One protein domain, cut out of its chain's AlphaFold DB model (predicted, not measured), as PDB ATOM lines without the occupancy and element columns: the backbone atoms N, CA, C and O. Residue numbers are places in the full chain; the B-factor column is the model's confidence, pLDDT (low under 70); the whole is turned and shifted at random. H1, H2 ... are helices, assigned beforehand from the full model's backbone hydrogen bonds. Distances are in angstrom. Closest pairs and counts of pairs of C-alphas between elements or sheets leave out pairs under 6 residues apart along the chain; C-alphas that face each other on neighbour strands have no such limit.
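What this domain is: This is residues 60 to 257 of the 618 residues of an uncharacterized protein of Calocera viscosa (strain TUFC12733) (UniProt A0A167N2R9). What shape do these atoms make? Two long helices, H3 and H6, lie side by side along the long axis, and long links wrap round them, among them residues 107 to 169, which pack on H6 at Thr 117, Cys 133 and Trp 146. The shorter H1 slants away near the first turns of H6, while H4 lies near the last turn of H3, H5 near its first turns, and H2 lies off to the side of the long pair. How much is in named elements? The printed part has 198 residues with six named helices, H1 to H6 in chain order, and no named strand; its class is all helix, with under half of the residues, 87, in named elements. How large is it? It is compact, with a radius of gyration of the C-alphas of 17.6 A, yet elongated, spanning 57 by 37 by 31 A.

Where its parts are: Where does the first helix begin? H1 holds residues 70 to 86, 24.8 A long, and C-alpha 70 is at (141.863, 134.127, 228.867). What comes next? H2 is residues 101 to 106. H3, residues 170 to 192, is 33.0 A long, with C-alpha 170 at (147.250, 156.166, 233.749). What follows? H4 is residues 197 to 202 and H5 residues 216 to 220. H6, residues 225 to 254, is 42.6 A long and ends with C-alpha 254 at (173.118, 165.797, 257.990).

How they stand to each other: How do the long helices stand? H3 and H6 touch at a shallow tilt of 27 degrees, the same way; the closest C-alphas, of Ala 187 and Leu 246, are 4.9 A apart. Where does H5 meet them? It touches H3 at residues 170 to 177 alone, with C-alphas 177 and 216 closest at 6.4 A. It only just touches H6, with 3 pairs of C-alphas within 8 A, the closest 219 and 231 at 7.1 A. What of the others? H1 and H6 are close but not clearly touching, C-alphas 83 and 231 being closest at 7.1 A; so are H3 and H4, with 191 and 200 at 6.2 A. H2 is apart from the other five. What do the backbones show? In H1, H2, H3 and H4 every O i to N i+4 pair is within hydrogen-bond range; H6 has 25 of 26 and H5 0 of 1, with 2 of 2 O i to N i+3 pairs.

The domain as a whole: How far does it reach? The two C-alphas farthest apart, of Gly 70 and Tyr 257, are 58.9 A apart. Which links are long? H1 to H2, H2 to H3 and H4 to H5 are long, and the printed part has no cut. Where is confidence low? The model's pLDDT is under 70 at residues 60 to 64, 138 to 143, 145 and 152 to 163.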
ATOM      1  N   LEU A  60     138.384 165.178 233.965       55.69
ATOM      2  CA  LEU A  60     138.888 163.835 234.239       55.69
ATOM      3  C   LEU A  60     138.801 162.994 232.961       55.69
ATOM      4  O   LEU A  60     137.719 162.607 232.530       55.69
ATOM      5  N   VAL A  61     139.950 162.727 232.338       56.97
ATOM      6  CA  VAL A  61     140.015 161.906 231.123       56.97
ATOM      7  C   VAL A  61     139.604 160.475 231.470       56.97
ATOM      8  O   VAL A  61     140.238 159.812 232.297       56.97
ATOM      9  N   HIS A  62     138.533 160.004 230.833       64.56
ATOM     10  CA  HIS A  62     138.039 158.641 230.980       64.56
ATOM     11  C   HIS A  62     138.696 157.738 229.935       64.56
ATOM     12  O   HIS A  62     138.595 157.975 228.734       64.56
ATOM     13  N   HIS A  63     139.364 156.689 230.405       66.75
ATOM     14  CA  HIS A  63     140.039 155.717 229.553       66.75
ATOM     15  C   HIS A  63     139.155 154.475 229.388       66.75
ATOM     16  O   HIS A  63     138.565 153.997 230.359       66.75
ATOM     17  N   LEU A  64     139.065 153.953 228.163       69.44
ATOM     18  CA  LEU A  64     138.353 152.704 227.885       69.44
ATOM     19  C   LEU A  64     139.095 151.518 228.512       69.44
ATOM     20  O   LEU A  64     140.322 151.432 228.436       69.44
ATOM     21  N   VAL A  65     138.344 150.586 229.099       75.25
ATOM     22  CA  VAL A  65     138.913 149.383 229.719       75.25
ATOM     23  C   VAL A  65     139.506 148.482 228.623       75.25
ATOM     24  O   VAL A  65     138.820 148.217 227.630       75.25
ATOM     25  N   PRO A  66     140.761 148.012 228.755       74.25
ATOM     26  CA  PRO A  66     141.363 147.107 227.783       74.25
ATOM     27  C   PRO A  66     140.669 145.742 227.803       74.25
ATOM     28  O   PRO A  66     140.386 145.188 228.869       74.25
ATOM     29  N   GLN A  67     140.439 145.171 226.622       79.00
ATOM     30  CA  GLN A  67     140.063 143.768 226.487       79.00
ATOM     31  C   GLN A  67     141.210 142.885 227.010       79.00
ATOM     32  O   GLN A  67     142.380 143.161 226.748       79.00
ATOM     33  N   ARG A  68     140.874 141.831 227.760       81.00
ATOM     34  CA  ARG A  68     141.825 140.857 228.321       81.00
ATOM     35  C   ARG A  68     141.598 139.498 227.659       81.00
ATOM     36  O   ARG A  68     140.449 139.120 227.421       81.00
ATOM     37  N   SER A  69     142.676 138.782 227.364       85.75
ATOM     38  CA  SER A  69     142.647 137.376 226.935       85.75
ATOM     39  C   SER A  69     142.378 136.422 228.113       85.75
ATOM     40  O   SER A  69     142.341 136.841 229.271       85.75
ATOM     41  N   GLY A  70     142.168 135.129 227.833       84.25
ATOM     42  CA  GLY A  70     141.863 134.127 228.867       84.25
ATOM     43  C   GLY A  70     142.965 133.993 229.926       84.25
ATOM     44  O   GLY A  70     142.678 134.043 231.123       84.25
ATOM     45  N   ASP A  71     144.223 133.911 229.492       86.69
ATOM     46  CA  ASP A  71     145.379 133.787 230.389       86.69
ATOM     47  C   ASP A  71     145.583 135.053 231.233       86.69
ATOM     48  O   ASP A  71     145.825 134.982 232.438       86.69
ATOM     49  N   GLU A  72     145.380 136.225 230.625       87.00
ATOM     50  CA  GLU A  72     145.434 137.519 231.310       87.00
ATOM     51  C   GLU A  72     144.342 137.680 232.375       87.00
ATOM     52  O   GLU A  72     144.594 138.273 233.424       87.00
ATOM     53  N   LEU A  73     143.141 137.138 232.143       85.31
ATOM     54  CA  LEU A  73     142.077 137.096 233.151       85.31
ATOM     55  C   LEU A  73     142.435 136.159 234.313       85.31
ATOM     56  O   LEU A  73     142.122 136.474 235.463       85.31
ATOM     57  N   ALA A  74     143.127 135.048 234.041       87.62
ATOM     58  CA  ALA A  74     143.638 134.156 235.078       87.62
ATOM     59  C   ALA A  74     144.774 134.806 235.895       87.62
ATOM     60  O   ALA A  74     144.797 134.665 237.118       87.62
ATOM     61  N   ASP A  75     145.670 135.574 235.266       88.75
ATOM     62  CA  ASP A  75     146.670 136.387 235.976       88.75
ATOM     63  C   ASP A  75     146.042 137.508 236.805       88.75
ATOM     64  O   ASP A  75     146.439 137.727 237.950       88.75
ATOM     65  N   ASP A  76     145.032 138.199 236.272       88.44
ATOM     66  CA  ASP A  76     144.310 139.221 237.026       88.44
ATOM     67  C   ASP A  76     143.578 138.603 238.230       88.44
ATOM     68  O   ASP A  76     143.548 139.213 239.298       88.44
ATOM     69  N   ALA A  77     143.047 137.380 238.114       88.38
ATOM     70  CA  ALA A  77     142.458 136.648 239.237       88.38
ATOM     71  C   ALA A  77     143.505 136.234 240.294       88.38
ATOM     72  O   ALA A  77     143.271 136.428 241.491       88.38
ATOM     73  N   ARG A  78     144.682 135.736 239.873       91.19
ATOM     74  CA  ARG A  78     145.824 135.446 240.767       91.19
ATOM     75  C   ARG A  78     146.245 136.692 241.551       91.19
ATOM     76  O   ARG A  78     146.347 136.648 242.777       91.19
ATOM     77  N   PHE A  79     146.413 137.819 240.859       91.00
ATOM     78  CA  PHE A  79     146.748 139.102 241.476       91.00
ATOM     79  C   PHE A  79     145.667 139.580 242.463       91.00
ATOM     80  O   PHE A  79     145.982 140.025 243.567       91.00
ATOM     81  N   GLN A  80     144.383 139.446 242.111       90.75
ATOM     82  CA  GLN A  80     143.276 139.809 243.002       90.75
ATOM     83  C   GLN A  80     143.278 138.990 244.299       90.75
ATOM     84  O   GLN A  80     143.060 139.562 245.368       90.75
ATOM     85  N   HIS A  81     143.575 137.688 244.232       90.62
ATOM     86  CA  HIS A  81     143.716 136.843 245.420       90.62
ATOM     87  C   HIS A  81     144.893 137.285 246.306       90.62
ATOM     88  O   HIS A  81     144.711 137.494 247.505       90.62
ATOM     89  N   PHE A  82     146.067 137.521 245.713       90.75
ATOM     90  CA  PHE A  82     147.256 137.996 246.430       90.75
ATOM     91  C   PHE A  82     147.012 139.326 247.167       90.75
ATOM     92  O   PHE A  82     147.304 139.446 248.357       90.75
ATOM     93  N   ILE A  83     146.395 140.316 246.510       90.00
ATOM     94  CA  ILE A  83     146.050 141.592 247.161       90.00
ATOM     95  C   ILE A  83     145.053 141.392 248.306       90.00
ATOM     96  O   ILE A  83     145.154 142.085 249.321       90.00
ATOM     97  N   LEU A  84     144.094 140.466 248.177       90.81
ATOM     98  CA  LEU A  84     143.156 140.156 249.258       90.81
ATOM     99  C   LEU A  84     143.865 139.564 250.486       90.81
ATOM    100  O   LEU A  84     143.510 139.944 251.600       90.81
ATOM    101  N   GLN A  85     144.904 138.747 250.296       90.56
ATOM    102  CA  GLN A  85     145.755 138.250 251.385       90.56
ATOM    103  C   GLN A  85     146.580 139.380 252.034       90.56
ATOM    104  O   GLN A  85     146.593 139.499 253.262       90.56
ATOM    105  N   CYS A  86     147.194 140.267 251.236       87.38
ATOM    106  CA  CYS A  86     147.974 141.407 251.748       87.38
ATOM    107  C   CYS A  86     147.125 142.298 252.677       87.38
ATOM    108  O   CYS A  86     147.493 142.615 253.805       87.38
ATOM    109  N   VAL A  87     145.916 142.667 252.237       88.62
ATOM    110  CA  VAL A  87     145.014 143.559 253.001       88.62
ATOM    111  C   VAL A  87     144.336 142.876 254.199       88.62
ATOM    112  O   VAL A  87     143.582 143.530 254.924       88.62
ATOM    113  N   GLN A  88     144.581 141.576 254.391       89.00
ATOM    114  CA  GLN A  88     144.149 140.777 255.539       89.00
ATOM    115  C   GLN A  88     145.275 140.527 256.560       89.00
ATOM    116  O   GLN A  88     144.971 140.054 257.652       89.00
ATOM    117  N   GLY A  89     146.539 140.863 256.259       85.69
ATOM    118  CA  GLY A  89     147.677 140.570 257.145       85.69
ATOM    119  C   GLY A  89     148.339 139.206 256.909       85.69
ATOM    120  O   GLY A  89     148.923 138.657 257.840       85.69
ATOM    121  N   LEU A  90     148.188 138.618 255.714       88.31
ATOM    122  CA  LEU A  90     148.484 137.199 255.469       88.31
ATOM    123  C   LEU A  90     149.735 136.915 254.614       88.31
ATOM    124  O   LEU A  90     150.042 135.739 254.426       88.31
ATOM    125  N   THR A  91     150.457 137.920 254.101       85.94
ATOM    126  CA  THR A  91     151.626 137.701 253.216       85.94
ATOM    127  C   THR A  91     152.961 138.114 253.841       85.94
ATOM    128  O   THR A  91     153.920 137.347 253.790       85.94
ATOM    129  N   ASP A  92     153.019 139.277 254.488       84.25
ATOM    130  CA  ASP A  92     154.206 139.832 255.150       84.25
ATOM    131  C   ASP A  92     153.792 140.402 256.514       84.25
ATOM    132  O   ASP A  92     153.151 141.447 256.596       84.25
ATOM    133  N   LYS A  93     154.157 139.723 257.608       79.69
ATOM    134  CA  LYS A  93     153.740 140.107 258.972       79.69
ATOM    135  C   LYS A  93     154.355 141.422 259.467       79.69
ATOM    136  O   LYS A  93     153.897 141.951 260.478       79.69
ATOM    137  N   GLU A  94     155.389 141.933 258.803       84.50
ATOM    138  CA  GLU A  94     156.110 143.142 259.208       84.50
ATOM    139  C   GLU A  94     155.630 144.389 258.442       84.50
ATOM    140  O   GLU A  94     155.853 145.523 258.897       84.50
ATOM    141  N   HIS A  95     154.933 144.184 257.312       85.69
ATOM    142  CA  HIS A  95     154.479 145.248 256.411       85.69
ATOM    143  C   HIS A  95     152.991 145.227 256.028       85.69
ATOM    144  O   HIS A  95     152.442 146.296 255.718       85.69
ATOM    145  N   ASP A  96     152.320 144.072 256.050       84.25
ATOM    146  CA  ASP A  96     150.880 143.998 255.819       84.25
ATOM    147  C   ASP A  96     150.123 144.610 256.998       84.25
ATOM    148  O   ASP A  96     150.374 144.321 258.167       84.25
ATOM    149  N   ILE A  97     149.144 145.452 256.674       88.19
ATOM    150  CA  ILE A  97     148.275 146.086 257.663       88.19
ATOM    151  C   ILE A  97     146.831 145.716 257.333       88.19
ATOM    152  O   ILE A  97     146.376 146.050 256.231       88.19
ATOM    153  N   PRO A  98     146.093 145.091 258.271       90.31
ATOM    154  CA  PRO A  98     144.682 144.787 258.096       90.31
ATOM    155  C   PRO A  98     143.873 146.029 257.711       90.31
ATOM    156  O   PRO A  98     143.933 147.069 258.369       90.31
ATOM    157  N   TRP A  99     143.097 145.921 256.634       92.00
ATOM    158  CA  TRP A  99     142.305 147.031 256.109       92.00
ATOM    159  C   TRP A  99     141.053 147.288 256.958       92.00
ATOM    160  O   TRP A  99     140.030 146.612 256.805       92.00
ATOM    161  N   VAL A 100     141.092 148.304 257.822       92.50
ATOM    162  CA  VAL A 100     139.965 148.642 258.706       92.50
ATOM    163  C   VAL A 100     139.079 149.694 258.037       92.50
ATOM    164  O   VAL A 100     139.377 150.887 258.057       92.50
ATOM    165  N   HIS A 101     137.956 149.255 257.455       87.94
ATOM    166  CA  HIS A 101     137.101 150.087 256.593       87.94
ATOM    167  C   HIS A 101     136.690 151.430 257.221       87.94
ATOM    168  O   HIS A 101     136.824 152.465 256.574       87.94
ATOM    169  N   GLN A 102     136.253 151.429 258.485       88.00
ATOM    170  CA  GLN A 102     135.844 152.640 259.209       88.00
ATOM    171  C   GLN A 102     137.004 153.634 259.396       88.00
ATOM    172  O   GLN A 102     136.822 154.839 259.243       88.00
ATOM    173  N   GLN A 103     138.210 153.136 259.687       88.44
ATOM    174  CA  GLN A 103     139.399 153.971 259.881       88.44
ATOM    175  C   GLN A 103     139.888 154.540 258.543       88.44
ATOM    176  O   GLN A 103     140.237 155.712 258.470       88.44
ATOM    177  N   HIS A 104     139.812 153.757 257.462       86.00
ATOM    178  CA  HIS A 104     140.086 154.236 256.107       86.00
ATOM    179  C   HIS A 104     139.037 155.251 255.600       86.00
ATOM    180  O   HIS A 104     139.367 156.171 254.859       86.00
ATOM    181  N   GLN A 105     137.765 155.134 256.000       81.12
ATOM    182  CA  GLN A 105     136.757 156.169 255.716       81.12
ATOM    183  C   GLN A 105     137.076 157.493 256.431       81.12
ATOM    184  O   GLN A 105     136.827 158.556 255.870       81.12
ATOM    185  N   GLN A 106     137.646 157.429 257.639       76.12
ATOM    186  CA  GLN A 106     138.091 158.600 258.407       76.12
ATOM    187  C   GLN A 106     139.422 159.180 257.891       76.12
ATOM    188  O   GLN A 106     139.599 160.396 257.897       76.12
ATOM    189  N   ASN A 107     140.347 158.331 257.426       76.81
ATOM    190  CA  ASN A 107     141.629 158.711 256.831       76.81
ATOM    191  C   ASN A 107     141.873 157.929 255.526       76.81
ATOM    192  O   ASN A 107     142.325 156.785 255.525       76.81
ATOM    193  N   LEU A 108     141.609 158.601 254.404       80.50
ATOM    194  CA  LEU A 108     141.575 158.030 253.052       80.50
ATOM    195  C   LEU A 108     142.939 157.579 252.509       80.50
ATOM    196  O   LEU A 108     142.994 156.952 251.452       80.50
ATOM    197  N   TRP A 109     144.029 157.917 253.197       83.69
ATOM    198  CA  TRP A 109     145.400 157.636 252.770       83.69
ATOM    199  C   TRP A 109     146.035 156.451 253.504       83.69
ATOM    200  O   TRP A 109     147.125 156.013 253.127       83.69
ATOM    201  N   ALA A 110     145.369 155.950 254.549       87.00
ATOM    202  CA  ALA A 110     145.848 154.892 255.426       87.00
ATOM    203  C   ALA A 110     145.060 153.587 255.251       87.00
ATOM    204  O   ALA A 110     143.873 153.594 254.917       87.00
ATOM    205  N   ARG A 111     145.716 152.460 255.542       91.12
ATOM    206  CA  ARG A 111     145.097 151.123 255.637       91.12
ATOM    207  C   ARG A 111     144.313 150.947 256.950       91.12
ATOM    208  O   ARG A 111     143.224 150.372 256.959       91.12
ATOM    209  N   SER A 112     144.863 151.476 258.044       90.81
ATOM    210  CA  SER A 112     144.284 151.547 259.396       90.81
ATOM    211  C   SER A 112     145.074 152.568 260.240       90.81
ATOM    212  O   SER A 112     146.050 153.146 259.754       90.81
ATOM    213  N   PHE A 113     144.732 152.766 261.517       88.88
ATOM    214  CA  PHE A 113     145.540 153.560 262.461       88.88
ATOM    215  C   PHE A 113     146.930 152.965 262.774       88.88
ATOM    216  O   PHE A 113     147.734 153.615 263.434       88.88
ATOM    217  N   GLN A 114     147.236 151.755 262.295       90.56
ATOM    218  CA  GLN A 114     148.571 151.151 262.382       90.56
ATOM    219  C   GLN A 114     149.491 151.583 261.223       90.56
ATOM    220  O   GLN A 114     150.663 151.211 261.208       90.56
ATOM    221  N   ASP A 115     148.983 152.337 260.236       93.44
ATOM    222  CA  ASP A 115     149.741 152.709 259.038       93.44
ATOM    223  C   ASP A 115     150.853 153.714 259.344       93.44
ATOM    224  O   ASP A 115     150.654 154.926 259.307       93.44
ATOM    225  N   TRP A 116     152.048 153.188 259.614       93.12
ATOM    226  CA  TRP A 116     153.259 153.947 259.938       93.12
ATOM    227  C   TRP A 116     153.694 154.920 258.825       93.12
ATOM    228  O   TRP A 116     154.526 155.790 259.058       93.12
ATOM    229  N   THR A 117     153.140 154.795 257.612       94.44
ATOM    230  CA  THR A 117     153.356 155.755 256.514       94.44
ATOM    231  C   THR A 117     152.446 156.987 256.609       94.44
ATOM    232  O   THR A 117     152.505 157.854 255.740       94.44
ATOM    233  N   VAL A 118     151.584 157.050 257.632       90.75
ATOM    234  CA  VAL A 118     150.577 158.101 257.863       90.75
ATOM    235  C   VAL A 118     150.491 158.515 259.342       90.75
ATOM    236  O   VAL A 118     150.276 159.693 259.622       90.75
ATOM    237  N   PHE A 119     150.652 157.576 260.282       91.56
ATOM    238  CA  PHE A 119     150.427 157.768 261.721       91.56
ATOM    239  C   PHE A 119     151.681 157.515 262.577       91.56
ATOM    240  O   PHE A 119     152.422 156.573 262.282       91.56
ATOM    241  N   PRO A 120     151.907 158.288 263.664       91.88
ATOM    242  CA  PRO A 120     153.086 158.148 264.519       91.88
ATOM    243  C   PRO A 120     153.219 156.739 265.106       91.88
ATOM    244  O   PRO A 120     152.387 156.287 265.899       91.88
ATOM    245  N   GLY A 121     154.294 156.053 264.724       91.12
ATOM    246  CA  GLY A 121     154.611 154.712 265.203       91.12
ATOM    247  C   GLY A 121     155.257 154.705 266.587       91.12
ATOM    248  O   GLY A 121     155.519 155.745 267.199       91.12
ATOM    249  N   ASP A 122     155.553 153.501 267.062       93.50
ATOM    250  CA  ASP A 122     156.554 153.289 268.105       93.50
ATOM    251  C   ASP A 122     157.928 153.110 267.436       93.50
ATOM    252  O   ASP A 122     158.010 152.644 266.295       93.50
ATOM    253  N   ILE A 123     159.013 153.514 268.102       92.25
ATOM    254  CA  ILE A 123     160.366 153.379 267.543       92.25
ATOM    255  C   ILE A 123     160.745 151.898 267.347       92.25
ATOM    256  O   ILE A 123     160.544 151.072 268.234       92.25
ATOM    257  N   SER A 124     161.318 151.563 266.186       91.94
ATOM    258  CA  SER A 124     161.791 150.212 265.857       91.94
ATOM    259  C   SER A 124     163.260 150.241 265.446       91.94
ATOM    260  O   SER A 124     163.652 151.036 264.592       91.94
ATOM    261  N   ALA A 125     164.063 149.347 266.030       90.88
ATOM    262  CA  ALA A 125     165.462 149.149 265.652       90.88
ATOM    263  C   ALA A 125     165.617 148.426 264.299       90.88
ATOM    264  O   ALA A 125     166.614 148.636 263.613       90.88
ATOM    265  N   VAL A 126     164.621 147.622 263.899       93.31
ATOM    266  CA  VAL A 126     164.567 146.951 262.585       93.31
ATOM    267  C   VAL A 126     164.162 147.943 261.492       93.31
ATOM    268  O   VAL A 126     164.689 147.905 260.386       93.31
ATOM    269  N   TYR A 127     163.274 148.892 261.812       94.75
ATOM    270  CA  TYR A 127     162.762 149.876 260.854       94.75
ATOM    271  C   TYR A 127     162.956 151.334 261.310       94.75
ATOM    272  O   TYR A 127     161.979 152.080 261.447       94.75
ATOM    273  N   PRO A 128     164.210 151.787 261.508       95.75
ATOM    274  CA  PRO A 128     164.505 153.114 262.044       95.75
ATOM    275  C   PRO A 128     164.145 154.265 261.089       95.75
ATOM    276  O   PRO A 128     164.148 155.414 261.519       95.75
ATOM    277  N   HIS A 129     163.800 153.983 259.825       97.19
ATOM    278  CA  HIS A 129     163.327 154.977 258.857       97.19
ATOM    279  C   HIS A 129     161.844 155.353 259.011       97.19
ATOM    280  O   HIS A 129     161.458 156.436 258.578       97.19
ATOM    281  N   ARG A 130     160.997 154.509 259.628       96.31
ATOM    282  CA  ARG A 130     159.537 154.743 259.706       96.31
ATOM    283  C   ARG A 130     159.149 156.111 260.313       96.31
ATOM    284  O   ARG A 130     158.237 156.738 259.780       96.31
ATOM    285  N   PRO A 131     159.859 156.658 261.326       97.06
ATOM    286  CA  PRO A 131     159.621 158.019 261.828       97.06
ATOM    287  C   PRO A 131     159.858 159.147 260.810       97.06
ATOM    288  O   PRO A 131     159.365 160.252 261.020       97.06
ATOM    289  N   TYR A 132     160.627 158.882 259.747       97.38
ATOM    290  CA  TYR A 132     161.097 159.831 258.728       97.38
ATOM    291  C   TYR A 132     160.271 159.756 257.434       97.38
ATOM    292  O   TYR A 132     160.484 160.555 256.519       97.38
ATOM    293  N   CYS A 133     159.309 158.827 257.347       95.69
ATOM    294  CA  CYS A 133     158.256 158.860 256.334       95.69
ATOM    295  C   CYS A 133     157.623 160.255 256.315       95.69
ATOM    296  O   CYS A 133     157.362 160.832 257.374       95.69
ATOM    297  N   GLN A 134     157.387 160.819 255.130       89.38
ATOM    298  CA  GLN A 134     156.685 162.100 255.030       89.38
ATOM    299  C   GLN A 134     155.278 161.940 255.629       89.38
ATOM    300  O   GLN A 134     154.625 160.931 255.382       89.38
ATOM    301  N   ALA A 135     154.816 162.912 256.413       86.38
ATOM    302  CA  ALA A 135     153.436 162.983 256.892       86.38
ATOM    303  C   ALA A 135     152.492 163.479 255.778       86.38
ATOM    304  O   ALA A 135     152.969 164.051 254.787       86.38
ATOM    305  N   PRO A 136     151.158 163.328 255.928       79.88
ATOM    306  CA  PRO A 136     150.199 163.981 255.044       79.88
ATOM    307  C   PRO A 136     150.503 165.481 254.901       79.88
ATOM    308  O   PRO A 136     150.919 166.119 255.877       79.88
ATOM    309  N   PRO A 137     150.312 166.083 253.716       71.62
ATOM    310  CA  PRO A 137     150.528 167.510 253.543       71.62
ATOM    311  C   PRO A 137     149.513 168.278 254.391       71.62
ATOM    312  O   PRO A 137     148.312 168.017 254.335       71.62
ATOM    313  N   ALA A 138     149.970 169.297 255.124       63.34
ATOM    314  CA  ALA A 138     149.118 170.130 255.981       63.34
ATOM    315  C   ALA A 138     148.107 171.022 255.207       63.34
ATOM    316  O   ALA A 138     147.506 171.940 255.777       63.34
ATOM    317  N   HIS A 139     147.929 170.775 253.903       57.91
ATOM    318  CA  HIS A 139     146.902 171.367 253.054       57.91
ATOM    319  C   HIS A 139     146.593 170.489 251.815       57.91
ATOM    320  O   HIS A 139     147.541 170.091 251.135       57.91
ATOM    321  N   PRO A 140     145.312 170.246 251.448       54.06
ATOM    322  CA  PRO A 140     144.930 169.409 250.298       54.06
ATOM    323  C   PRO A 140     145.500 169.859 248.943       54.06
ATOM    324  O   PRO A 140     145.814 169.014 248.111       54.06
ATOM    325  N   LEU A 141     145.712 171.165 248.720       50.44
ATOM    326  CA  LEU A 141     146.285 171.653 247.450       50.44
ATOM    327  C   LEU A 141     147.759 171.265 247.247       50.44
ATOM    328  O   LEU A 141     148.260 171.364 246.134       50.44
ATOM    329  N   ASN A 142     148.441 170.816 248.304       54.88
ATOM    330  CA  ASN A 142     149.834 170.375 248.255       54.88
ATOM    331  C   ASN A 142     149.935 168.838 248.113       54.88
ATOM    332  O   ASN A 142     150.945 168.247 248.499       54.88
ATOM    333  N   ALA A 143     148.881 168.175 247.626       58.03
ATOM    334  CA  ALA A 143     148.863 166.732 247.410       58.03
ATOM    335  C   ALA A 143     149.825 166.321 246.283       58.03
ATOM    336  O   ALA A 143     149.547 166.497 245.101       58.03
ATOM    337  N   THR A 144     150.955 165.731 246.662       70.25
ATOM    338  CA  THR A 144     151.824 164.981 245.747       70.25
ATOM    339  C   THR A 144     151.164 163.650 245.358       70.25
ATOM    340  O   THR A 144     150.215 163.207 246.007       70.25
ATOM    341  N   ALA A 145     151.670 162.966 244.325       66.81
ATOM    342  CA  ALA A 145     151.058 161.738 243.793       66.81
ATOM    343  C   ALA A 145     150.821 160.633 244.850       66.81
ATOM    344  O   ALA A 145     149.830 159.906 244.777       66.81
ATOM    345  N   TRP A 146     151.677 160.544 245.875       81.81
ATOM    346  CA  TRP A 146     151.559 159.598 246.997       81.81
ATOM    347  C   TRP A 146     150.610 160.049 248.132       81.81
ATOM    348  O   TRP A 146     150.503 159.374 249.161       81.81
ATOM    349  N   TRP A 147     149.893 161.159 247.923       81.88
ATOM    350  CA  TRP A 147     148.830 161.706 248.775       81.88
ATOM    351  C   TRP A 147     147.528 162.034 248.014       81.88
ATOM    352  O   TRP A 147     146.600 162.592 248.600       81.88
ATOM    353  N   ILE A 148     147.400 161.675 246.734       78.06
ATOM    354  CA  ILE A 148     146.125 161.798 246.006       78.06
ATOM    355  C   ILE A 148     145.195 160.646 246.440       78.06
ATOM    356  O   ILE A 148     145.577 159.486 246.276       78.06
ATOM    357  N   PRO A 149     143.994 160.890 246.998       77.81
ATOM    358  CA  PRO A 149     143.069 159.809 247.330       77.81
ATOM    359  C   PRO A 149     142.583 159.104 246.055       77.81
ATOM    360  O   PRO A 149     142.445 159.719 245.001       77.81
ATOM    361  N   ALA A 150     142.251 157.816 246.149       76.88
ATOM    362  CA  ALA A 150     141.515 157.149 245.079       76.88
ATOM    363  C   ALA A 150     140.094 157.742 244.990       76.88
ATOM    364  O   ALA A 150     139.286 157.546 245.902       76.88
ATOM    365  N   LEU A 151     139.815 158.475 243.908       71.88
ATOM    366  CA  LEU A 151     138.515 159.085 243.612       71.88
ATOM    367  C   LEU A 151     137.738 158.234 242.598       71.88
ATOM    368  O   LEU A 151     138.330 157.603 241.722       71.88
ATOM    369  N   ARG A 152     136.406 158.215 242.717       69.69
ATOM    370  CA  ARG A 152     135.517 157.356 241.909       69.69
ATOM    371  C   ARG A 152     135.337 157.903 240.494       69.69
ATOM    372  O   ARG A 152     135.082 157.155 239.562       69.69
ATOM    373  N   GLU A 153     135.492 159.208 240.358       62.59
ATOM    374  CA  GLU A 153     135.346 159.995 239.142       62.59
ATOM    375  C   GLU A 153     136.607 159.912 238.259       62.59
ATOM    376  O   GLU A 153     136.528 160.078 237.047       62.59
ATOM    377  N   ALA A 154     137.767 159.607 238.858       61.34
ATOM    378  CA  ALA A 154     139.047 159.380 238.172       61.34
ATOM    379  C   ALA A 154     139.250 157.912 237.724       61.34
ATOM    380  O   ALA A 154     140.344 157.515 237.315       61.34
ATOM    381  N   PHE A 155     138.192 157.106 237.827       68.88
ATOM    382  CA  PHE A 155     138.100 155.705 237.424       68.88
ATOM    383  C   PHE A 155     137.139 155.608 236.226       68.88
ATOM    384  O   PHE A 155     136.217 156.413 236.094       68.88
ATOM    385  N   SER A 156     137.372 154.667 235.309       61.84
ATOM    386  CA  SER A 156     136.622 154.566 234.044       61.84
ATOM    387  C   SER A 156     135.103 154.395 234.248       61.84
ATOM    388  O   SER A 156     134.677 153.519 235.004       61.84
ATOM    389  N   ILE A 157     134.287 155.200 233.551       61.38
ATOM    390  CA  ILE A 157     132.816 155.199 233.672       61.38
ATOM    391  C   ILE A 157     132.224 153.890 233.125       61.38
ATOM    392  O   ILE A 157     132.069 153.729 231.922       61.38
ATOM    393  N   ASP A 158     131.842 152.985 234.020       48.34
ATOM    394  CA  ASP A 158     130.483 152.986 234.582       48.34
ATOM    395  C   ASP A 158     130.544 152.379 235.993       48.34
ATOM    396  O   ASP A 158     131.145 151.328 236.198       48.34
ATOM    397  N   THR A 159     129.932 153.031 236.984       51.19
ATOM    398  CA  THR A 159     129.929 152.562 238.381       51.19
ATOM    399  C   THR A 159     128.520 152.362 238.949       51.19
ATOM    400  O   THR A 159     128.338 152.413 240.166       51.19
ATOM    401  N   THR A 160     127.517 152.150 238.091       50.47
ATOM    402  CA  THR A 160     126.143 151.789 238.486       50.47
ATOM    403  C   THR A 160     126.068 150.472 239.265       50.47
ATOM    404  O   THR A 160     125.264 150.363 240.190       50.47
ATOM    405  N   THR A 161     126.937 149.498 238.968       55.38
ATOM    406  CA  THR A 161     127.078 148.261 239.756       55.38
ATOM    407  C   THR A 161     128.395 148.220 240.541       55.38
ATOM    408  O   THR A 161     129.358 148.931 240.244       55.38
ATOM    409  N   ARG A 162     128.436 147.387 241.588       57.28
ATOM    410  CA  ARG A 162     129.572 147.261 242.520       57.28
ATOM    411  C   ARG A 162     130.789 146.559 241.909       57.28
ATOM    412  O   ARG A 162     131.909 146.776 242.376       57.28
ATOM    413  N   ASP A 163     130.554 145.741 240.887       64.12
ATOM    414  CA  ASP A 163     131.501 144.743 240.382       64.12
ATOM    415  C   ASP A 163     132.054 145.088 238.988       64.12
ATOM    416  O   ASP A 163     132.917 144.374 238.471       64.12
ATOM    417  N   HIS A 164     131.623 146.214 238.401       72.12
ATOM    418  CA  HIS A 164     132.238 146.765 237.194       72.12
ATOM    419  C   HIS A 164     133.746 146.969 237.396       72.12
ATOM    420  O   HIS A 164     134.207 147.625 238.338       72.12
ATOM    421  N   ARG A 165     134.517 146.380 236.479       77.00
ATOM    422  CA  ARG A 165     135.971 146.517 236.415       77.00
ATOM    423  C   ARG A 165     136.333 147.786 235.663       77.00
ATOM    424  O   ARG A 165     135.725 148.104 234.647       77.00
ATOM    425  N   GLY A 166     137.368 148.456 236.138       80.19
ATOM    426  CA  GLY A 166     137.908 149.650 235.512       80.19
ATOM    427  C   GLY A 166     139.396 149.795 235.777       80.19
ATOM    428  O   GLY A 166     139.994 148.993 236.501       80.19
ATOM    429  N   ILE A 167     139.979 150.823 235.174       81.25
ATOM    430  CA  ILE A 167     141.387 151.191 235.344       81.25
ATOM    431  C   ILE A 167     141.497 152.569 236.001       81.25
ATOM    432  O   ILE A 167     140.601 153.410 235.864       81.25
ATOM    433  N   LEU A 168     142.597 152.802 236.719       77.38
ATOM    434  CA  LEU A 168     142.965 154.147 237.159       77.38
ATOM    435  C   LEU A 168     143.387 154.992 235.951       77.38
ATOM    436  O   LEU A 168     143.969 154.465 235.004       77.38
ATOM    437  N   ASN A 169     143.161 156.307 236.017       77.06
ATOM    438  CA  ASN A 169     143.791 157.269 235.118       77.06
ATOM    439  C   ASN A 169     145.321 157.018 235.018       77.06
ATOM    440  O   ASN A 169     146.031 157.197 236.016       77.06
ATOM    441  N   PRO A 170     145.863 156.618 233.850       76.69
ATOM    442  CA  PRO A 170     147.250 156.166 233.749       76.69
ATOM    443  C   PRO A 170     148.290 157.232 234.122       76.69
ATOM    444  O   PRO A 170     149.347 156.884 234.643       76.69
ATOM    445  N   ASN A 171     147.971 158.523 233.972       74.19
ATOM    446  CA  ASN A 171     148.850 159.628 234.376       74.19
ATOM    447  C   ASN A 171     149.124 159.640 235.892       74.19
ATOM    448  O   ASN A 171     150.184 160.086 236.328       74.19
ATOM    449  N   TRP A 172     148.191 159.148 236.716       78.50
ATOM    450  CA  TRP A 172     148.401 159.031 238.165       78.50
ATOM    451  C   TRP A 172     149.348 157.868 238.494       78.50
ATOM    452  O   TRP A 172     150.208 158.020 239.361       78.50
ATOM    453  N   ILE A 173     149.233 156.744 237.771       81.75
ATOM    454  CA  ILE A 173     150.160 155.604 237.875       81.75
ATOM    455  C   ILE A 173     151.574 156.063 237.502       81.75
ATOM    456  O   ILE A 173     152.505 155.885 238.278       81.75
ATOM    457  N   ASP A 174     151.713 156.700 236.341       79.19
ATOM    458  CA  ASP A 174     152.967 157.196 235.771       79.19
ATOM    459  C   ASP A 174     153.656 158.251 236.663       79.19
ATOM    460  O   ASP A 174     154.856 158.167 236.933       79.19
ATOM    461  N   CYS A 175     152.902 159.197 237.233       79.81
ATOM    462  CA  CYS A 175     153.441 160.143 238.214       79.81
ATOM    463  C   CYS A 175     153.899 159.476 239.523       79.81
ATOM    464  O   CYS A 175     154.910 159.900 240.087       79.81
ATOM    465  N   LEU A 176     153.201 158.443 240.012       84.56
ATOM    466  CA  LEU A 176     153.628 157.699 241.202       84.56
ATOM    467  C   LEU A 176     154.860 156.819 240.908       84.56
ATOM    468  O   LEU A 176     155.779 156.771 241.721       84.56
ATOM    469  N   HIS A 177     154.906 156.202 239.725       87.69
ATOM    470  CA  HIS A 177     156.016 155.387 239.226       87.69
ATOM    471  C   HIS A 177     157.306 156.204 239.099       87.69
ATOM    472  O   HIS A 177     158.307 155.864 239.725       87.69
ATOM    473  N   ARG A 178     157.267 157.352 238.402       82.88
ATOM    474  CA  ARG A 178     158.423 158.263 238.301       82.88
ATOM    475  C   ARG A 178     158.915 158.762 239.657       82.88
ATOM    476  O   ARG A 178     160.117 158.952 239.830       82.88
ATOM    477  N   ALA A 179     158.009 159.006 240.607       84.88
ATOM    478  CA  ALA A 179     158.391 159.398 241.960       84.88
ATOM    479  C   ALA A 179     159.121 158.253 242.682       84.88
ATOM    480  O   ALA A 179     160.184 158.479 243.254       84.88
ATOM    481  N   HIS A 180     158.589 157.030 242.604       93.56
ATOM    482  CA  HIS A 180     159.182 155.832 243.201       93.56
ATOM    483  C   HIS A 180     160.562 155.502 242.621       93.56
ATOM    484  O   HIS A 180     161.510 155.414 243.395       93.56
ATOM    485  N   ASP A 181     160.719 155.455 241.294       91.19
ATOM    486  CA  ASP A 181     162.015 155.250 240.622       91.19
ATOM    487  C   ASP A 181     163.063 156.288 241.055       91.19
ATOM    488  O   ASP A 181     164.230 155.969 241.310       91.19
ATOM    489  N   LEU A 182     162.644 157.553 241.160       87.81
ATOM    490  CA  LEU A 182     163.502 158.654 241.582       87.81
ATOM    491  C   LEU A 182     163.917 158.517 243.052       87.81
ATOM    492  O   LEU A 182     165.106 158.650 243.350       87.81
ATOM    493  N   PHE A 183     162.981 158.205 243.955       94.06
ATOM    494  CA  PHE A 183     163.299 157.914 245.354       94.06
ATOM    495  C   PHE A 183     164.198 156.680 245.479       94.06
ATOM    496  O   PHE A 183     165.151 156.718 246.249       94.06
ATOM    497  N   LEU A 184     163.955 155.620 244.698       95.38
ATOM    498  CA  LEU A 184     164.723 154.375 244.731       95.38
ATOM    499  C   LEU A 184     166.171 154.619 244.313       95.38
ATOM    500  O   LEU A 184     167.093 154.218 245.022       95.38
ATOM    501  N   ARG A 185     166.383 155.317 243.191       94.12
ATOM    502  CA  ARG A 185     167.724 155.676 242.720       94.12
ATOM    503  C   ARG A 185     168.451 156.557 243.734       94.12
ATOM    504  O   ARG A 185     169.558 156.215 244.134       94.12
ATOM    505  N   LEU A 186     167.813 157.630 244.210       92.31
ATOM    506  CA  LEU A 186     168.407 158.513 245.220       92.31
ATOM    507  C   LEU A 186     168.714 157.768 246.527       92.31
ATOM    508  O   LEU A 186     169.753 158.014 247.134       92.31
ATOM    509  N   ALA A 187     167.861 156.833 246.949       95.62
ATOM    510  CA  ALA A 187     168.085 156.027 248.141       95.62
ATOM    511  C   ALA A 187     169.288 155.082 247.980       95.62
ATOM    512  O   ALA A 187     170.082 154.994 248.913       95.62
ATOM    513  N   LYS A 188     169.501 154.462 246.806       96.00
ATOM    514  CA  LYS A 188     170.742 153.713 246.500       96.00
ATOM    515  C   LYS A 188     171.970 154.628 246.532       96.00
ATOM    516  O   LYS A 188     172.931 154.331 247.244       96.00
ATOM    517  N   ASP A 189     171.903 155.759 245.821       92.81
ATOM    518  CA  ASP A 189     172.978 156.759 245.740       92.81
ATOM    519  C   ASP A 189     173.387 157.249 247.145       92.81
ATOM    520  O   ASP A 189     174.568 157.442 247.434       92.81
ATOM    521  N   ARG A 190     172.414 157.438 248.049       93.50
ATOM    522  CA  ARG A 190     172.664 157.818 249.446       93.50
ATOM    523  C   ARG A 190     173.196 156.669 250.284       93.50
ATOM    524  O   ARG A 190     174.221 156.872 250.931       93.50
ATOM    525  N   LEU A 191     172.553 155.500 250.253       95.56
ATOM    526  CA  LEU A 191     172.911 154.318 251.044       95.56
ATOM    527  C   LEU A 191     174.383 153.930 250.852       95.56
ATOM    528  O   LEU A 191     175.088 153.720 251.835       95.56
ATOM    529  N   ALA A 192     174.877 153.955 249.610       93.12
ATOM    530  CA  ALA A 192     176.288 153.713 249.300       93.12
ATOM    531  C   ALA A 192     177.254 154.677 250.028       93.12
ATOM    532  O   ALA A 192     178.359 154.284 250.398       93.12
ATOM    533  N   THR A 193     176.826 155.923 250.275       90.31
ATOM    534  CA  THR A 193     177.620 156.984 250.930       90.31
ATOM    535  C   THR A 193     177.399 157.119 252.442       90.31
ATOM    536  O   THR A 193     178.017 157.985 253.064       90.31
ATOM    537  N   ILE A 194     176.536 156.304 253.058       91.94
ATOM    538  CA  ILE A 194     176.323 156.344 254.515       91.94
ATOM    539  C   ILE A 194     177.605 155.879 255.232       91.94
ATOM    540  O   ILE A 194     178.159 154.846 254.864       91.94
ATOM    541  N   PRO A 195     178.091 156.584 256.273       88.38
ATOM    542  CA  PRO A 195     179.265 156.142 257.031       88.38
ATOM    543  C   PRO A 195     178.967 154.894 257.879       88.38
ATOM    544  O   PRO A 195     179.774 153.967 257.942       88.38
ATOM    545  N   ASP A 196     177.784 154.850 258.492       90.94
ATOM    546  CA  ASP A 196     177.314 153.766 259.352       90.94
ATOM    547  C   ASP A 196     177.221 152.434 258.579       90.94
ATOM    548  O   ASP A 196     176.508 152.305 257.580       90.94
ATOM    549  N   HIS A 197     177.999 151.441 259.012       92.44
ATOM    550  CA  HIS A 197     178.025 150.112 258.401       92.44
ATOM    551  C   HIS A 197     176.777 149.293 258.751       92.44
ATOM    552  O   HIS A 197     176.231 148.616 257.884       92.44
ATOM    553  N   THR A 198     176.285 149.400 259.985       94.50
ATOM    554  CA  THR A 198     175.110 148.670 260.478       94.50
ATOM    555  C   THR A 198     173.853 149.100 259.728       94.50
ATOM    556  O   THR A 198     173.079 148.256 259.280       94.50
ATOM    557  N   ILE A 199     173.681 150.407 259.501       94.25
ATOM    558  CA  ILE A 199     172.597 150.919 258.652       94.25
ATOM    559  C   ILE A 199     172.771 150.457 257.202       94.25
ATOM    560  O   ILE A 199     171.793 150.047 256.584       94.25
ATOM    561  N   ARG A 200     173.992 150.452 256.648       94.75
ATOM    562  CA  ARG A 200     174.207 149.925 255.290       94.75
ATOM    563  C   ARG A 200     173.823 148.454 255.164       94.75
ATOM    564  O   ARG A 200     173.123 148.116 254.216       94.75
ATOM    565  N   GLN A 201     174.201 147.608 256.122       95.44
ATOM    566  CA  GLN A 201     173.796 146.200 256.145       95.44
ATOM    567  C   GLN A 201     172.271 146.042 256.237       95.44
ATOM    568  O   GLN A 201     171.701 145.295 255.449       95.44
ATOM    569  N   LEU A 202     171.605 146.789 257.124       95.69
ATOM    570  CA  LEU A 202     170.155 146.700 257.356       95.69
ATOM    571  C   LEU A 202     169.303 146.939 256.092       95.69
ATOM    572  O   LEU A 202     168.241 146.337 255.948       95.69
ATOM    573  N   TYR A 203     169.766 147.793 255.173       96.50
ATOM    574  CA  TYR A 203     169.057 148.114 253.926       96.50
ATOM    575  C   TYR A 203     169.685 147.505 252.662       96.50
ATOM    576  O   TYR A 203     169.230 147.832 251.569       96.50
ATOM    577  N   THR A 204     170.700 146.639 252.760       94.31
ATOM    578  CA  THR A 204     171.353 146.031 251.583       94.31
ATOM    579  C   THR A 204     170.931 144.566 251.404       94.31
ATOM    580  O   THR A 204     171.126 143.783 252.331       94.31
ATOM    581  N   PRO A 205     170.440 144.148 250.218       94.75
ATOM    582  CA  PRO A 205     170.142 144.958 249.030       94.75
ATOM    583  C   PRO A 205     168.818 145.732 249.162       94.75
ATOM    584  O   PRO A 205     167.811 145.212 249.651       94.75
ATOM    585  N   LEU A 206     168.798 146.977 248.676       94.62
ATOM    586  CA  LEU A 206     167.651 147.881 248.834       94.62
ATOM    587  C   LEU A 206     166.444 147.421 248.003       94.62
ATOM    588  O   LEU A 206     165.297 147.609 248.392       94.62
ATOM    589  N   GLU A 207     166.709 146.755 246.883       94.12
ATOM    590  CA  GLU A 207     165.738 146.186 245.950       94.12
ATOM    591  C   GLU A 207     164.876 145.074 246.565       94.12
ATOM    592  O   GLU A 207     163.790 144.799 246.060       94.12
ATOM    593  N   GLN A 208     165.333 144.436 247.650       93.25
ATOM    594  CA  GLN A 208     164.575 143.393 248.351       93.25
ATOM    595  C   GLN A 208     163.663 143.947 249.459       93.25
ATOM    596  O   GLN A 208     162.805 143.221 249.963       93.25
ATOM    597  N   GLN A 209     163.790 145.232 249.808       94.12
ATOM    598  CA  GLN A 209     162.951 145.875 250.818       94.12
ATOM    599  C   GLN A 209     161.495 145.990 250.341       94.12
ATOM    600  O   GLN A 209     161.229 146.231 249.158       94.12
ATOM    601  N   TRP A 210     160.538 145.879 251.270       92.75
ATOM    602  CA  TRP A 210     159.094 145.982 250.999       92.75
ATOM    603  C   TRP A 210     158.731 147.189 250.124       92.75
ATOM    604  O   TRP A 210     157.959 147.052 249.170       92.75
ATOM    605  N   ALA A 211     159.319 148.347 250.433       94.00
ATOM    606  CA  ALA A 211     159.087 149.612 249.753       94.00
ATOM    607  C   ALA A 211     159.572 149.620 248.291       94.00
ATOM    608  O   ALA A 211     158.917 150.212 247.435       94.00
ATOM    609  N   ALA A 212     160.678 148.934 247.982       92.94
ATOM    610  CA  ALA A 212     161.232 148.838 246.629       92.94
ATOM    611  C   ALA A 212     160.535 147.765 245.772       92.94
ATOM    612  O   ALA A 212     160.399 147.935 244.562       92.94
ATOM    613  N   ARG A 213     160.050 146.678 246.391       90.06
ATOM    614  CA  ARG A 213     159.357 145.563 245.719       90.06
ATOM    615  C   ARG A 213     157.929 145.936 245.301       90.06
ATOM    616  O   ARG A 213     156.963 145.525 245.952       90.06
ATOM    617  N   PHE A 214     157.770 146.704 244.227       84.00
ATOM    618  CA  PHE A 214     156.460 147.036 243.661       84.00
ATOM    619  C   PHE A 214     156.466 147.021 242.129       84.00
ATOM    620  O   PHE A 214     157.332 147.631 241.511       84.00
ATOM    621  N   ASP A 215     155.484 146.352 241.522       85.81
ATOM    622  CA  ASP A 215     155.291 146.353 240.072       85.81
ATOM    623  C   ASP A 215     154.173 147.333 239.692       85.81
ATOM    624  O   ASP A 215     152.985 147.072 239.890       85.81
ATOM    625  N   PHE A 216     154.542 148.476 239.116       84.31
ATOM    626  CA  PHE A 216     153.573 149.488 238.688       84.31
ATOM    627  C   PHE A 216     152.641 149.008 237.564       84.31
ATOM    628  O   PHE A 216     151.579 149.603 237.366       84.31
ATOM    629  N   ARG A 217     152.962 147.905 236.868       82.38
ATOM    630  CA  ARG A 217     152.072 147.294 235.869       82.38
ATOM    631  C   ARG A 217     150.804 146.742 236.516       82.38
ATOM    632  O   ARG A 217     149.748 146.796 235.894       82.38
ATOM    633  N   ASP A 218     150.854 146.311 237.773       86.06
ATOM    634  CA  ASP A 218     149.687 145.784 238.489       86.06
ATOM    635  C   ASP A 218     148.597 146.846 238.735       86.06
ATOM    636  O   ASP A 218     147.410 146.516 238.770       86.06
ATOM    637  N   LEU A 219     148.963 148.134 238.811       85.12
ATOM    638  CA  LEU A 219     148.000 149.246 238.879       85.12
ATOM    639  C   LEU A 219     147.219 149.466 237.572       85.12
ATOM    640  O   LEU A 219     146.191 150.140 237.590       85.12
ATOM    641  N   SER A 220     147.685 148.908 236.451       80.75
ATOM    642  CA  SER A 220     147.014 149.007 235.148       80.75
ATOM    643  C   SER A 220     145.956 147.922 234.900       80.75
ATOM    644  O   SER A 220     145.217 147.998 233.918       80.75
ATOM    645  N   ARG A 221     145.862 146.909 235.772       86.44
ATOM    646  CA  ARG A 221     144.921 145.789 235.610       86.44
ATOM    647  C   ARG A 221     143.462 146.255 235.774       86.44
ATOM    648  O   ARG A 221     143.190 147.076 236.649       86.44
ATOM    649  N   PRO A 222     142.492 145.701 235.019       86.69
ATOM    650  CA  PRO A 222     141.068 145.955 235.251       86.69
ATOM    651  C   PRO A 222     140.558 145.346 236.573       86.69
ATOM    652  O   PRO A 222     140.314 144.137 236.682       86.69
ATOM    653  N   LEU A 223     140.350 146.193 237.584       86.81
ATOM    654  CA  LEU A 223     139.938 145.810 238.942       86.81
ATOM    655  C   LEU A 223     138.573 146.419 239.313       86.81
ATOM    656  O   LEU A 223     138.254 147.508 238.839       86.81
ATOM    657  N   PRO A 224     137.783 145.800 240.211       86.38
ATOM    658  CA  PRO A 224     136.648 146.471 240.846       86.38
ATOM    659  C   PRO A 224     137.115 147.636 241.731       86.38
ATOM    660  O   PRO A 224     138.083 147.498 242.491       86.38
ATOM    661  N   TYR A 225     136.401 148.765 241.705       84.25
ATOM    662  CA  TYR A 225     136.774 149.985 242.443       84.25
ATOM    663  C   TYR A 225     137.092 149.771 243.949       84.25
ATOM    664  O   TYR A 225     138.095 150.314 244.425       84.25
ATOM    665  N   PRO A 226     136.341 148.949 244.724       85.94
ATOM    666  CA  PRO A 226     136.646 148.699 246.139       85.94
ATOM    667  C   PRO A 226     137.968 147.959 246.396       85.94
ATOM    668  O   PRO A 226     138.487 148.023 247.511       85.94
ATOM    669  N   LEU A 227     138.498 147.246 245.394       87.88
ATOM    670  CA  LEU A 227     139.795 146.573 245.457       87.88
ATOM    671  C   LEU A 227     140.907 147.488 244.940       87.88
ATOM    672  O   LEU A 227     141.935 147.617 245.603       87.88
ATOM    673  N   TYR A 228     140.663 148.194 243.831       87.31
ATOM    674  CA  TYR A 228     141.571 149.212 243.295       87.31
ATOM    675  C   TYR A 228     141.992 150.236 244.371       87.31
ATOM    676  O   TYR A 228     143.189 150.468 244.553       87.31
ATOM    677  N   ARG A 229     141.043 150.761 245.172       87.31
ATOM    678  CA  ARG A 229     141.340 151.662 246.311       87.31
ATOM    679  C   ARG A 229     142.428 151.124 247.249       87.31
ATOM    680  O   ARG A 229     143.209 151.910 247.775       87.31
ATOM    681  N   LYS A 230     142.474 149.805 247.467       91.00
ATOM    682  CA  LYS A 230     143.452 149.168 248.358       91.00
ATOM    683  C   LYS A 230     144.827 149.071 247.707       91.00
ATOM    684  O   LYS A 230     145.812 149.431 248.343       91.00
ATOM    685  N   VAL A 231     144.887 148.649 246.438       91.31
ATOM    686  CA  VAL A 231     146.144 148.579 245.668       91.31
ATOM    687  C   VAL A 231     146.785 149.963 245.563       91.31
ATOM    688  O   VAL A 231     147.982 150.097 245.796       91.31
ATOM    689  N   TRP A 232     145.987 151.003 245.301       91.06
ATOM    690  CA  TRP A 232     146.467 152.385 245.255       91.06
ATOM    691  C   TRP A 232     147.084 152.832 246.582       91.06
ATOM    692  O   TRP A 232     148.230 153.274 246.605       91.06
ATOM    693  N   VAL A 233     146.384 152.643 247.705       91.62
ATOM    694  CA  VAL A 233     146.918 152.993 249.034       91.62
ATOM    695  C   VAL A 233     148.182 152.191 249.374       91.62
ATOM    696  O   VAL A 233     149.097 152.754 249.967       91.62
ATOM    697  N   ILE A 234     148.294 150.923 248.958       92.31
ATOM    698  CA  ILE A 234     149.526 150.124 249.114       92.31
ATOM    699  C   ILE A 234     150.677 150.700 248.271       92.31
ATOM    700  O   ILE A 234     151.784 150.855 248.786       92.31
ATOM    701  N   ALA A 235     150.428 151.064 247.010       93.12
ATOM    702  CA  ALA A 235     151.426 151.677 246.128       93.12
ATOM    703  C   ALA A 235     151.938 153.016 246.686       93.12
ATOM    704  O   ALA A 235     153.144 153.278 246.732       93.12
ATOM    705  N   GLN A 236     151.018 153.850 247.177       92.31
ATOM    706  CA  GLN A 236     151.349 155.101 247.847       92.31
ATOM    707  C   GLN A 236     152.120 154.857 249.147       92.31
ATOM    708  O   GLN A 236     153.129 155.519 249.369       92.31
ATOM    709  N   ALA A 237     151.709 153.888 249.973       93.56
ATOM    710  CA  ALA A 237     152.419 153.525 251.195       93.56
ATOM    711  C   ALA A 237     153.865 153.104 250.897       93.56
ATOM    712  O   ALA A 237     154.773 153.681 251.483       93.56
ATOM    713  N   LYS A 238     154.108 152.206 249.929       94.88
ATOM    714  CA  LYS A 238     155.473 151.828 249.504       94.88
ATOM    715  C   LYS A 238     156.296 153.027 249.025       94.88
ATOM    716  O   LYS A 238     157.459 153.160 249.394       94.88
ATOM    717  N   THR A 239     155.682 153.937 248.272       94.88
ATOM    718  CA  THR A 239     156.336 155.169 247.799       94.88
ATOM    719  C   THR A 239     156.699 156.115 248.960       94.88
ATOM    720  O   THR A 239     157.795 156.671 248.980       94.88
ATOM    721  N   ARG A 240     155.820 156.258 249.964       94.75
ATOM    722  CA  ARG A 240     156.071 157.037 251.195       94.75
ATOM    723  C   ARG A 240     157.145 156.414 252.084       94.75
ATOM    724  O   ARG A 240     157.935 157.144 252.672       94.75
ATOM    725  N   ASP A 241     157.161 155.090 252.170       96.44
ATOM    726  CA  ASP A 241     158.102 154.299 252.964       96.44
ATOM    727  C   ASP A 241     159.528 154.407 252.398       96.44
ATOM    728  O   ASP A 241     160.481 154.696 253.119       96.44
ATOM    729  N   LEU A 242     159.650 154.325 251.069       96.69
ATOM    730  CA  LEU A 242     160.894 154.543 250.328       96.69
ATOM    731  C   LEU A 242     161.419 155.985 250.462       96.69
ATOM    732  O   LEU A 242     162.614 156.195 250.670       96.69
ATOM    733  N   LEU A 243     160.528 156.983 250.411       95.44
ATOM    734  CA  LEU A 243     160.867 158.369 250.753       95.44
ATOM    735  C   LEU A 243     161.293 158.494 252.230       95.44
ATOM    736  O   LEU A 243     162.213 159.245 252.537       95.44
ATOM    737  N   GLY A 244     160.697 157.722 253.143       96.75
ATOM    738  CA  GLY A 244     161.135 157.619 254.536       96.75
ATOM    739  C   GLY A 244     162.565 157.094 254.681       96.75
ATOM    740  O   GLY A 244     163.354 157.678 255.422       96.75
ATOM    741  N   MET A 245     162.931 156.055 253.923       97.69
ATOM    742  CA  MET A 245     164.309 155.547 253.846       97.69
ATOM    743  C   MET A 245     165.272 156.624 253.325       97.69
ATOM    744  O   MET A 245     166.282 156.896 253.970       97.69
ATOM    745  N   LEU A 246     164.933 157.306 252.223       96.31
ATOM    746  CA  LEU A 246     165.739 158.406 251.676       96.31
ATOM    747  C   LEU A 246     165.927 159.550 252.690       96.31
ATOM    748  O   LEU A 246     167.059 159.965 252.944       96.31
ATOM    749  N   ASN A 247     164.842 160.009 253.322       96.19
ATOM    750  CA  ASN A 247     164.871 161.041 254.362       96.19
ATOM    751  C   ASN A 247     165.769 160.632 255.539       96.19
ATOM    752  O   ASN A 247     166.554 161.441 256.029       96.19
ATOM    753  N   PHE A 248     165.680 159.378 255.986       97.25
ATOM    754  CA  PHE A 248     166.515 158.831 257.055       97.25
ATOM    755  C   PHE A 248     168.006 158.810 256.673       97.25
ATOM    756  O   PHE A 248     168.854 159.203 257.478       97.25
ATOM    757  N   PHE A 249     168.335 158.430 255.436       95.75
ATOM    758  CA  PHE A 249     169.710 158.410 254.926       95.75
ATOM    759  C   PHE A 249     170.312 159.822 254.823       95.75
ATOM    760  O   PHE A 249     171.426 160.057 255.304       95.75
ATOM    761  N   ASP A 250     169.564 160.782 254.269       93.25
ATOM    762  CA  ASP A 250     169.977 162.189 254.229       93.25
ATOM    763  C   ASP A 250     170.087 162.789 255.643       93.25
ATOM    764  O   ASP A 250     171.000 163.578 255.907       93.25
ATOM    765  N   ARG A 251     169.241 162.372 256.599       94.19
ATOM    766  CA  ARG A 251     169.352 162.812 257.999       94.19
ATOM    767  C   ARG A 251     170.603 162.278 258.688       94.19
ATOM    768  O   ARG A 251     171.332 163.092 259.253       94.19
ATOM    769  N   ILE A 252     170.935 160.988 258.554       92.94
ATOM    770  CA  ILE A 252     172.201 160.417 259.061       92.94
ATOM    771  C   ILE A 252     173.407 161.218 258.555       92.94
ATOM    772  O   ILE A 252     174.294 161.551 259.342       92.94
ATOM    773  N   ARG A 253     173.422 161.573 257.265       87.69
ATOM    774  CA  ARG A 253     174.465 162.425 256.676       87.69
ATOM    775  C   ARG A 253     174.442 163.846 257.254       87.69
ATOM    776  O   ARG A 253     175.499 164.391 257.561       87.69
ATOM    777  N   SER A 254     173.262 164.434 257.456       87.06
ATOM    778  CA  SER A 254     173.118 165.797 257.990       87.06
ATOM    779  C   SER A 254     173.628 165.970 259.429       87.06
ATOM    780  O   SER A 254     174.103 167.051 259.769       87.06
ATOM    781  N   ARG A 255     173.632 164.905 260.250       88.62
ATOM    782  CA  ARG A 255     174.171 164.911 261.629       88.62
ATOM    783  C   ARG A 255     175.671 165.235 261.719       88.62
ATOM    784  O   ARG A 255     176.158 165.519 262.806       88.62
ATOM    785  N   GLN A 256     176.407 165.185 260.606       85.50
ATOM    786  CA  GLN A 256     177.822 165.574 260.552       85.50
ATOM    787  C   GLN A 256     178.031 167.096 260.607       85.50
ATOM    788  O   GLN A 256     179.126 167.551 260.934       85.50
ATOM    789  N   TYR A 257     177.002 167.888 260.290       88.69
ATOM    790  CA  TYR A 257     177.078 169.346 260.275       88.69
ATOM    791  C   TYR A 257     176.542 169.906 261.600       88.69
ATOM    792  O   TYR A 257     175.378 169.662 261.926       88.69
TER     793      TYR A 257